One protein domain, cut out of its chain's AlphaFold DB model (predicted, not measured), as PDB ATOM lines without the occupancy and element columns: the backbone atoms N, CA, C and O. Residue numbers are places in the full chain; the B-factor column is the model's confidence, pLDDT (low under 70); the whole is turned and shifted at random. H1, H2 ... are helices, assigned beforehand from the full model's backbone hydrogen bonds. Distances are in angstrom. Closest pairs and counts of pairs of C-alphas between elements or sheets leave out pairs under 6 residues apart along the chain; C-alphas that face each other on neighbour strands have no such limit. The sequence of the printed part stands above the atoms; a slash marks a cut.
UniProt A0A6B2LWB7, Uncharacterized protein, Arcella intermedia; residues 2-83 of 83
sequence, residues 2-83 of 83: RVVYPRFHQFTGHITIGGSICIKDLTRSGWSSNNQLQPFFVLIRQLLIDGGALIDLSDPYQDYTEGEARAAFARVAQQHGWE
ATOM      1  N   ARG A   2     175.338 156.089 152.434       92.06
ATOM      2  CA  ARG A   2     174.757 156.603 153.684       92.06
ATOM      3  C   ARG A   2     175.631 157.690 154.295       92.06
ATOM      4  O   ARG A   2     176.844 157.675 154.100       92.06
ATOM      5  N   VAL A   3     175.000 158.562 155.060       93.94
ATOM      6  CA  VAL A   3     175.647 159.451 156.017       93.94
ATOM      7  C   VAL A   3     175.955 158.645 157.280       93.94
ATOM      8  O   VAL A   3     175.189 157.759 157.664       93.94
ATOM      9  N   VAL A   4     177.109 158.905 157.891       94.88
ATOM     10  CA  VAL A   4     177.487 158.323 159.190       94.88
ATOM     11  C   VAL A   4     177.209 159.345 160.293       94.88
ATOM     12  O   VAL A   4     176.494 159.038 161.239       94.88
ATOM     13  N   TYR A   5     177.699 160.570 160.100       93.62
ATOM     14  CA  TYR A   5     177.541 161.723 160.983       93.62
ATOM     15  C   TYR A   5     177.638 163.023 160.157       93.62
ATOM     16  O   TYR A   5     178.227 162.994 159.065       93.62
ATOM     17  N   PRO A   6     177.115 164.165 160.647       93.38
ATOM     18  CA  PRO A   6     176.197 164.307 161.786       93.38
ATOM     19  C   PRO A   6     174.759 163.894 161.414       93.38
ATOM     20  O   PRO A   6     174.475 163.582 160.253       93.38
ATOM     21  N   ARG A   7     173.838 163.896 162.387       94.75
ATOM     22  CA  ARG A   7     172.401 163.753 162.108       94.75
ATOM     23  C   ARG A   7     171.813 165.030 161.512       94.75
ATOM     24  O   ARG A   7     172.266 166.138 161.785       94.75
ATOM     25  N   PHE A   8     170.791 164.846 160.682       95.19
ATOM     26  CA  PHE A   8     170.063 165.920 160.014       95.19
ATOM     27  C   PHE A   8     168.615 165.965 160.491       95.19
ATOM     28  O   PHE A   8     168.022 164.927 160.804       95.19
ATOM     29  N   HIS A   9     168.023 167.159 160.474       94.00
ATOM     30  CA  HIS A   9     166.590 167.318 160.682       94.00
ATOM     31  C   HIS A   9     165.805 166.524 159.630       94.00
ATOM     32  O   HIS A   9     166.170 166.483 158.449       94.00
ATOM     33  N   GLN A  10     164.699 165.908 160.056       89.75
ATOM     34  CA  GLN A  10     163.826 165.157 159.155       89.75
ATOM     35  C   GLN A  10     163.370 166.029 157.978       89.75
ATOM     36  O   GLN A  10     163.072 167.209 158.148       89.75
ATOM     37  N   PHE A  11     163.284 165.417 156.792       87.12
ATOM     38  CA  PHE A  11     162.862 166.062 155.541       87.12
ATOM     39  C   PHE A  11     163.806 167.150 155.008       87.12
ATOM     40  O   PHE A  11     163.402 167.935 154.156       87.12
ATOM     41  N   THR A  12     165.068 167.160 155.446       93.69
ATOM     42  CA  THR A  12     166.105 168.049 154.905       93.69
ATOM     43  C   THR A  12     167.202 167.264 154.176       93.69
ATOM     44  O   THR A  12     167.462 166.094 154.464       93.69
ATOM     45  N   GLY A  13     167.831 167.891 153.181       93.25
ATOM     46  CA  GLY A  13     169.030 167.386 152.497       93.25
ATOM     47  C   GLY A  13     168.875 166.070 151.728       93.25
ATOM     48  O   GLY A  13     169.880 165.440 151.411       93.25
ATOM     49  N   HIS A  14     167.645 165.616 151.463       93.69
ATOM     50  CA  HIS A  14     167.353 164.289 150.890       93.69
ATOM     51  C   HIS A  14     167.924 163.117 151.712       93.69
ATOM     52  O   HIS A  14     168.148 162.022 151.185       93.69
ATOM     53  N   ILE A  15     168.135 163.326 153.012       94.50
ATOM     54  CA  ILE A  15     168.583 162.294 153.944       94.50
ATOM     55  C   ILE A  15     167.355 161.710 154.643       94.50
ATOM     56  O   ILE A  15     166.481 162.424 155.136       94.50
ATOM     57  N   THR A  16     167.252 160.384 154.665       93.38
ATOM     58  CA  THR A  16     166.174 159.695 155.377       93.38
ATOM     59  C   THR A  16     166.400 159.738 156.886       93.38
ATOM     60  O   THR A  16     167.508 159.963 157.364       93.38
ATOM     61  N   ILE A  17     165.370 159.396 157.662       92.19
ATOM     62  CA  ILE A  17     165.477 159.285 159.126       92.19
ATOM     63  C   ILE A  17     166.591 158.327 159.598       92.19
ATOM     64  O   ILE A  17     167.077 158.454 160.715       92.19
ATOM     65  N   GLY A  18     166.999 157.369 158.757       92.62
ATOM     66  CA  GLY A  18     168.081 156.432 159.058       92.62
ATOM     67  C   GLY A  18     169.447 156.830 158.499       92.62
ATOM     68  O   GLY A  18     170.379 156.047 158.614       92.62
ATOM     69  N   GLY A  19     169.579 157.990 157.851       93.88
ATOM     70  CA  GLY A  19     170.849 158.452 157.286       93.88
ATOM     71  C   GLY A  19     171.146 157.942 155.873       93.88
ATOM     72  O   GLY A  19     172.247 158.140 155.362       93.88
ATOM     73  N   SER A  20     170.201 157.279 155.199       93.81
ATOM     74  CA  SER A  20     170.369 156.924 153.782       93.81
ATOM     75  C   SER A  20     170.055 158.117 152.883       93.81
ATOM     76  O   SER A  20     169.148 158.887 153.181       93.81
ATOM     77  N   ILE A  21     170.745 158.243 151.751       92.31
ATOM     78  CA  ILE A  21     170.443 159.288 150.762       92.31
ATOM     79  C   ILE A  21     169.322 158.781 149.845       92.31
ATOM     80  O   ILE A  21     169.422 157.688 149.285       92.31
ATOM     81  N   CYS A  22     168.248 159.555 149.719       88.06
ATOM     82  CA  CYS A  22     167.062 159.223 148.933       88.06
ATOM     83  C   CYS A  22     167.234 159.651 147.467       88.06
ATOM     84  O   CYS A  22     166.732 160.698 147.065       88.06
ATOM     85  N   ILE A  23     167.952 158.851 146.666       84.44
ATOM     86  CA  ILE A  23     168.030 159.042 145.208       84.44
ATOM     87  C   ILE A  23     167.958 157.743 144.422       84.44
ATOM     88  O   ILE A  23     168.521 156.722 144.823       84.44
ATOM     89  N   LYS A  24     167.316 157.832 143.252       77.94
ATOM     90  CA  LYS A  24     167.155 156.723 142.313       77.94
ATOM     91  C   LYS A  24     168.482 156.279 141.701       77.94
ATOM     92  O   LYS A  24     168.693 155.093 141.525       77.94
ATOM     93  N   ASP A  25     169.413 157.188 141.431       75.44
ATOM     94  CA  ASP A  25     170.658 156.836 140.725       75.44
ATOM     95  C   ASP A  25     171.573 155.884 141.520       75.44
ATOM     96  O   ASP A  25     172.515 155.308 140.978       75.44
ATOM     97  N   LEU A  26     171.288 155.691 142.813       70.88
ATOM     98  CA  LEU A  26     171.967 154.732 143.688       70.88
ATOM     99  C   LEU A  26     171.206 153.402 143.863       70.88
ATOM    100  O   LEU A  26     171.614 152.581 144.688       70.88
ATOM    101  N   THR A  27     170.103 153.187 143.144       74.00
ATOM    102  CA  THR A  27     169.334 151.930 143.145       74.00
ATOM    103  C   THR A  27     169.904 150.963 142.105       74.00
ATOM    104  O   THR A  27     170.719 151.361 141.272       74.00
ATOM    105  N   ARG A  28     169.505 149.681 142.107       70.75
ATOM    106  CA  ARG A  28     170.001 148.720 141.097       70.75
ATOM    107  C   ARG A  28     169.564 149.112 139.690       70.75
ATOM    108  O   ARG A  28     170.288 148.881 138.732       70.75
ATOM    109  N   SER A  29     168.390 149.720 139.598       69.88
ATOM    110  CA  SER A  29     167.817 150.267 138.370       69.88
ATOM    111  C   SER A  29     168.484 151.567 137.891       69.88
ATOM    112  O   SER A  29     168.426 151.860 136.698       69.88
ATOM    113  N   GLY A  30     169.100 152.353 138.783       73.62
ATOM    114  CA  GLY A  30     169.804 153.598 138.440       73.62
ATOM    115  C   GLY A  30     171.329 153.466 138.306       73.62
ATOM    116  O   GLY A  30     171.961 154.259 137.608       73.62
ATOM    117  N   TRP A  31     171.932 152.459 138.943       81.69
ATOM    118  CA  TRP A  31     173.380 152.256 138.963       81.69
ATOM    119  C   TRP A  31     173.881 151.427 137.771       81.69
ATOM    120  O   TRP A  31     173.368 150.351 137.478       81.69
ATOM    121  N   SER A  32     174.967 151.882 137.139       81.88
ATOM    122  CA  SER A  32     175.718 151.142 136.116       81.88
ATOM    123  C   SER A  32     177.173 150.958 136.548       81.88
ATOM    124  O   SER A  32     177.748 151.835 137.182       81.88
ATOM    125  N   SER A  33     177.816 149.850 136.173       81.44
ATOM    126  CA  SER A  33     179.241 149.609 136.467       81.44
ATOM    127  C   SER A  33     180.189 150.611 135.799       81.44
ATOM    128  O   SER A  33     181.331 150.743 136.228       81.44
ATOM    129  N   ASN A  34     179.724 151.323 134.768       83.88
ATOM    130  CA  ASN A  34     180.501 152.359 134.082       83.88
ATOM    131  C   ASN A  34     180.484 153.709 134.817       83.88
ATOM    132  O   ASN A  34     181.154 154.653 134.397       83.88
ATOM    133  N   ASN A  35     179.713 153.818 135.896       79.62
ATOM    134  CA  ASN A  35     179.557 155.047 136.649       79.62
ATOM    135  C   ASN A  35     180.833 155.377 137.440       79.62
ATOM    136  O   ASN A  35     181.256 154.629 138.321       79.62
ATOM    137  N   GLN A  36     181.434 156.534 137.154       84.75
ATOM    138  CA  GLN A  36     182.536 157.066 137.957       84.75
ATOM    139  C   GLN A  36     182.016 157.623 139.283       84.75
ATOM    140  O   GLN A  36     180.934 158.199 139.328       84.75
ATOM    141  N   LEU A  37     182.806 157.517 140.356       84.19
ATOM    142  CA  LEU A  37     182.405 157.996 141.684       84.19
ATOM    143  C   LEU A  37     182.385 159.530 141.800       84.19
ATOM    144  O   LEU A  37     181.537 160.061 142.512       84.19
ATOM    145  N   GLN A  38     183.273 160.255 141.102       88.81
ATOM    146  CA  GLN A  38     183.328 161.728 141.160       88.81
ATOM    147  C   GLN A  38     181.970 162.411 140.900       88.81
ATOM    148  O   GLN A  38     181.559 163.215 141.740       88.81
ATOM    149  N   PRO A  39     181.248 162.099 139.802       87.81
ATOM    150  CA  PRO A  39     179.913 162.641 139.556       87.81
ATOM    151  C   PRO A  39     178.930 162.457 140.719       87.81
ATOM    152  O   PRO A  39     178.143 163.363 140.990       87.81
ATOM    153  N   PHE A  40     179.004 161.346 141.462       85.38
ATOM    154  CA  PHE A  40     178.123 161.127 142.615       85.38
ATOM    155  C   PHE A  40     178.419 162.087 143.754       85.38
ATOM    156  O   PHE A  40     177.481 162.577 144.368       85.38
ATOM    157  N   PHE A  41     179.683 162.412 144.032       88.75
ATOM    158  CA  PHE A  41     180.002 163.394 145.075       88.75
ATOM    159  C   PHE A  41     179.441 164.780 144.752       88.75
ATOM    160  O   PHE A  41     178.927 165.458 145.643       88.75
ATOM    161  N   VAL A  42     179.485 165.178 143.478       92.81
ATOM    162  CA  VAL A  42     178.877 166.433 143.017       92.81
ATOM    163  C   VAL A  42     177.356 166.377 143.163       92.81
ATOM    164  O   VAL A  42     176.769 167.294 143.732       92.81
ATOM    165  N   LEU A  43     176.732 165.278 142.730       90.81
ATOM    166  CA  LEU A  43     175.292 165.057 142.870       90.81
ATOM    167  C   LEU A  43     174.844 165.101 144.337       90.81
ATOM    168  O   LEU A  43     173.884 165.783 144.668       90.81
ATOM    169  N   ILE A  44     175.559 164.429 145.240       91.38
ATOM    170  CA  ILE A  44     175.255 164.419 146.679       91.38
ATOM    171  C   ILE A  44     175.313 165.823 147.256       91.38
ATOM    172  O   ILE A  44     174.414 166.219 147.991       91.38
ATOM    173  N   ARG A  45     176.343 166.597 146.901       94.00
ATOM    174  CA  ARG A  45     176.434 167.992 147.327       94.00
ATOM    175  C   ARG A  45     175.227 168.794 146.846       94.00
ATOM    176  O   ARG A  45     174.678 169.561 147.630       94.00
ATOM    177  N   GLN A  46     174.826 168.611 145.592       94.50
ATOM    178  CA  GLN A  46     173.676 169.306 145.026       94.50
ATOM    179  C   GLN A  46     172.385 168.953 145.777       94.50
ATOM    180  O   GLN A  46     171.659 169.852 146.177       94.50
ATOM    181  N   LEU A  47     172.159 167.672 146.079       93.38
ATOM    182  CA  LEU A  47     171.001 167.222 146.859       93.38
ATOM    183  C   LEU A  47     170.969 167.832 148.260       93.38
ATOM    184  O   LEU A  47     169.915 168.246 148.728       93.38
ATOM    185  N   LEU A  48     172.115 167.921 148.938       94.75
ATOM    186  CA  LEU A  48     172.172 168.564 150.252       94.75
ATOM    187  C   LEU A  48     171.761 170.041 150.172       94.75
ATOM    188  O   LEU A  48     171.041 170.520 151.046       94.75
ATOM    189  N   ILE A  49     172.199 170.748 149.127       96.31
ATOM    190  CA  ILE A  49     171.855 172.157 148.902       96.31
ATOM    191  C   ILE A  49     170.368 172.298 148.555       96.31
ATOM    192  O   ILE A  49     169.667 173.059 149.218       96.31
ATOM    193  N   ASP A  50     169.876 171.541 147.574       95.50
ATOM    194  CA  ASP A  50     168.493 171.625 147.082       95.50
ATOM    195  C   ASP A  50     167.477 171.223 148.152       95.50
ATOM    196  O   ASP A  50     166.432 171.854 148.303       95.50
ATOM    197  N   GLY A  51     167.805 170.202 148.943       94.25
ATOM    198  CA  GLY A  51     166.988 169.754 150.063       94.25
ATOM    199  C   GLY A  51     167.112 170.623 151.314       94.25
ATOM    200  O   GLY A  51     166.529 170.263 152.334       94.25
ATOM    201  N   GLY A  52     167.911 171.697 151.287       96.75
ATOM    202  CA  GLY A  52     168.115 172.593 152.426       96.75
ATOM    203  C   GLY A  52     168.604 171.860 153.673       96.75
ATOM    204  O   GLY A  52     167.971 171.952 154.720       96.75
ATOM    205  N   ALA A  53     169.673 171.071 153.553       96.25
ATOM    206  CA  ALA A  53     170.167 170.214 154.627       96.25
ATOM    207  C   ALA A  53     170.450 170.997 155.925       96.25
ATOM    208  O   ALA A  53     171.258 171.929 155.928       96.25
ATOM    209  N   LEU A  54     169.824 170.587 157.034       95.62
ATOM    210  CA  LEU A  54     170.022 171.185 158.358       95.62
ATOM    211  C   LEU A  54     170.547 170.138 159.337       95.62
ATOM    212  O   LEU A  54     169.964 169.062 159.463       95.62
ATOM    213  N   ILE A  55     171.626 170.472 160.043       94.62
ATOM    214  CA  ILE A  55     172.213 169.609 161.074       94.62
ATOM    215  C   ILE A  55     171.349 169.682 162.332       94.62
ATOM    216  O   ILE A  55     171.021 170.775 162.790       94.62
ATOM    217  N   ASP A  56     171.026 168.522 162.895       93.88
ATOM    218  CA  ASP A  56     170.396 168.429 164.206       93.88
ATOM    219  C   ASP A  56     171.476 168.504 165.294       93.88
ATOM    220  O   ASP A  56     172.348 167.640 165.391       93.88
ATOM    221  N   LEU A  57     171.438 169.574 166.088       93.81
ATOM    222  CA  LEU A  57     172.392 169.828 167.171       93.81
ATOM    223  C   LEU A  57     171.863 169.397 168.549       93.81
ATOM    224  O   LEU A  57     172.542 169.626 169.548       93.81
ATOM    225  N   SER A  58     170.660 168.815 168.624       93.31
ATOM    226  CA  SER A  58     170.045 168.421 169.898       93.31
ATOM    227  C   SER A  58     170.741 167.225 170.557       93.31
ATOM    228  O   SER A  58     170.863 167.201 171.781       93.31
ATOM    229  N   ASP A  59     171.256 166.284 169.759       88.25
ATOM    230  CA  ASP A  59     172.053 165.140 170.216       88.25
ATOM    231  C   ASP A  59     173.278 164.918 169.302       88.25
ATOM    232  O   ASP A  59     173.255 164.096 168.381       88.25
ATOM    233  N   PRO A  60     174.372 165.677 169.510       84.75
ATOM    234  CA  PRO A  60     175.524 165.678 168.607       84.75
ATOM    235  C   PRO A  60     176.369 164.397 168.670       84.75
ATOM    236  O   PRO A  60     177.256 164.227 167.837       84.75
ATOM    237  N   TYR A  61     176.129 163.515 169.645       90.19
ATOM    238  CA  TYR A  61     176.881 162.266 169.816       90.19
ATOM    239  C   TYR A  61     176.155 161.049 169.229       90.19
ATOM    240  O   TYR A  61     176.658 159.926 169.314       90.19
ATOM    241  N   GLN A  62     174.970 161.249 168.647       92.62
ATOM    242  CA  GLN A  62     174.132 160.167 168.156       92.62
ATOM    243  C   GLN A  62     174.293 159.949 166.648       92.62
ATOM    244  O   GLN A  62     173.540 160.488 165.840       92.62
ATOM    245  N   ASP A  63     175.207 159.072 166.252       94.69
ATOM    246  CA  ASP A  63     175.452 158.767 164.837       94.69
ATOM    247  C   ASP A  63     174.376 157.876 164.194       94.69
ATOM    248  O   ASP A  63     173.666 157.113 164.860       94.69
ATOM    249  N   TYR A  64     174.288 157.927 162.862       96.25
ATOM    250  CA  TYR A  64     173.486 156.974 162.097       96.25
ATOM    251  C   TYR A  64     174.157 155.599 162.063       96.25
ATOM    252  O   TYR A  64     175.311 155.439 161.640       96.25
ATOM    253  N   THR A  65     173.388 154.568 162.393       96.44
ATOM    254  CA  THR A  65     173.824 153.179 162.242       96.44
ATOM    255  C   THR A  65     173.602 152.680 160.813       96.44
ATOM    256  O   THR A  65     172.752 153.164 160.062       96.44
ATOM    257  N   GLU A  66     174.351 151.652 160.410       96.19
ATOM    258  CA  GLU A  66     174.119 151.010 159.111       96.19
ATOM    259  C   GLU A  66     172.719 150.378 159.021       96.19
ATOM    260  O   GLU A  66     172.067 150.463 157.978       96.19
ATOM    261  N   GLY A  67     172.248 149.763 160.112       96.94
ATOM    262  CA  GLY A  67     170.944 149.102 160.169       96.94
ATOM    263  C   GLY A  67     169.789 150.071 159.917       96.94
ATOM    264  O   GLY A  67     168.914 149.785 159.098       96.94
ATOM    265  N   GLU A  68     169.826 151.247 160.550       95.56
ATOM    266  CA  GLU A  68     168.846 152.314 160.324       95.56
ATOM    267  C   GLU A  68     168.854 152.785 158.868       95.56
ATOM    268  O   GLU A  68     167.794 152.870 158.243       95.56
ATOM    269  N   ALA A  69     170.041 153.037 158.305       95.00
ATOM    270  CA  ALA A  69     170.187 153.497 156.927       95.00
ATOM    271  C   ALA A  69     169.640 152.469 155.933       95.00
ATOM    272  O   ALA A  69     168.898 152.818 155.014       95.00
ATOM    273  N   ARG A  70     169.962 151.186 156.126       93.44
ATOM    274  CA  ARG A  70     169.488 150.092 155.270       93.44
ATOM    275  C   ARG A  70     167.970 149.953 155.329       93.44
ATOM    276  O   ARG A  70     167.328 149.861 154.284       93.44
ATOM    277  N   ALA A  71     167.395 149.971 156.532       94.88
ATOM    278  CA  ALA A  71     165.951 149.879 156.716       94.88
ATOM    279  C   ALA A  71     165.224 151.088 156.107       94.88
ATOM    280  O   ALA A  71     164.192 150.929 155.457       94.88
ATOM    281  N   ALA A  72     165.765 152.296 156.282       92.94
ATOM    282  CA  ALA A  72     165.186 153.508 155.719       92.94
ATOM    283  C   ALA A  72     165.260 153.535 154.186       92.94
ATOM    284  O   ALA A  72     164.264 153.859 153.542       92.94
ATOM    285  N   PHE A  73     166.390 153.122 153.607       90.94
ATOM    286  CA  PHE A  73     166.540 152.995 152.159       90.94
ATOM    287  C   PHE A  73     165.541 151.994 151.572       90.94
ATOM    288  O   PHE A  73     164.876 152.311 150.593       90.94
ATOM    289  N   ALA A  74     165.384 150.818 152.190       91.00
ATOM    290  CA  ALA A  74     164.447 149.799 151.719       91.00
ATOM    291  C   ALA A  74     162.993 150.306 151.693       91.00
ATOM    292  O   ALA A  74     162.288 150.085 150.712       91.00
ATOM    293  N   ARG A  75     162.563 151.040 152.732       91.56
ATOM    294  CA  ARG A  75     161.224 151.657 152.773       91.56
ATOM    295  C   ARG A  75     161.021 152.665 151.642       91.56
ATOM    296  O   ARG A  75     159.995 152.627 150.973       91.56
ATOM    297  N   VAL A  76     162.000 153.541 151.419       89.88
ATOM    298  CA  VAL A  76     161.956 154.554 150.353       89.88
ATOM    299  C   VAL A  76     161.940 153.902 148.972       89.88
ATOM    300  O   VAL A  76     161.121 154.260 148.131       89.88
ATOM    301  N   ALA A  77     162.808 152.917 148.747       88.56
ATOM    302  CA  ALA A  77     162.872 152.196 147.484       88.56
ATOM    303  C   ALA A  77     161.527 151.525 147.169       88.56
ATOM    304  O   ALA A  77     160.996 151.697 146.075       88.56
ATOM    305  N   GLN A  78     160.911 150.868 148.157       90.25
ATOM    306  CA  GLN A  78     159.583 150.274 148.007       90.25
ATOM    307  C   GLN A  78     158.504 151.322 147.685       90.25
ATOM    308  O   GLN A  78     157.677 151.086 146.807       90.25
ATOM    309  N   GLN A  79     158.515 152.478 148.356       89.31
ATOM    310  CA  GLN A  79     157.553 153.564 148.113       89.31
ATOM    311  C   GLN A  79     157.640 154.134 146.694       89.31
ATOM    312  O   GLN A  79     156.617 154.482 146.112       89.31
ATOM    313  N   HIS A  80     158.848 154.221 146.135       86.44
ATOM    314  CA  HIS A  80     159.071 154.758 144.795       86.44
ATOM    315  C   HIS A  80     159.148 153.691 143.691       86.44
ATOM    316  O   HIS A  80     159.404 154.036 142.535       86.44
ATOM    317  N   GLY A  81     158.945 152.410 144.021       85.94
ATOM    318  CA  GLY A  81     159.077 151.304 143.067       85.94
ATOM    319  C   GLY A  81     160.496 151.156 142.511       85.94
ATOM    320  O   GLY A  81     160.675 150.806 141.348       85.94
ATOM    321  N   TRP A  82     161.508 151.499 143.309       85.00
ATOM    322  CA  TRP A  82     162.907 151.339 142.940       85.00
ATOM    323  C   TRP A  82     163.377 149.921 143.258       85.00
ATOM    324  O   TRP A  82     163.313 149.484 144.408       85.00
ATOM    325  N   GLU A  83     163.891 149.239 142.237       66.94
ATOM    326  CA  GLU A  83     164.600 147.959 142.363       66.94
ATOM    327  C   GLU A  83     166.103 148.159 142.568       66.94
ATOM    328  O   GLU A  83     166.677 149.083 141.926       66.94
TER     329      GLU A  83
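AT A GLANCE: This is residues 2 to 83 of the 83 residues of an uncharacterized protein of Arcella intermedia (UniProt A0A6B2LWB7). The domain has little regular structure: two helices, H1 and H2, lie on opposite sides of a core of loops made by much of residues 2 to 36. The link from H1 to H2 loops out at one end of the long axis, round Ser 58, while Asn 34 lies at the other end. The printed part has 82 residues, with H1 then H2 and no named strand; the class is all helix, with only 29 residues in named elements. It is compact, with a radius of gyration of the C-alphas of 12.9 A, and elongated, spanning 40 by 25 by 19 A.

IN THESE COORDINATES: Residues 2 to 36, from C-alpha 2 at (174.757, 156.603, 153.684), hold no named element. H1, residues 37 to 50, is 20.2 A long and begins at C-alpha 37 (182.405, 157.996, 141.684). H2, residues 66 to 80, is 21.1 A long and ends at C-alpha 80 (159.071, 154.758, 144.795).

HOW THE PARTS SIT: H1 and H2 are apart, no C-alpha of the one within 8 A of the other. In both, every O i to N i+4 pair is within hydrogen-bond range.

THE WHOLE: The C-alphas farthest apart, of Asn 34 and Ser 58, are 40.6 A apart. The printed part has no cut, and H1 to H2 is a long link of 15 residues. Residues 29 and 83 have pLDDT under 70.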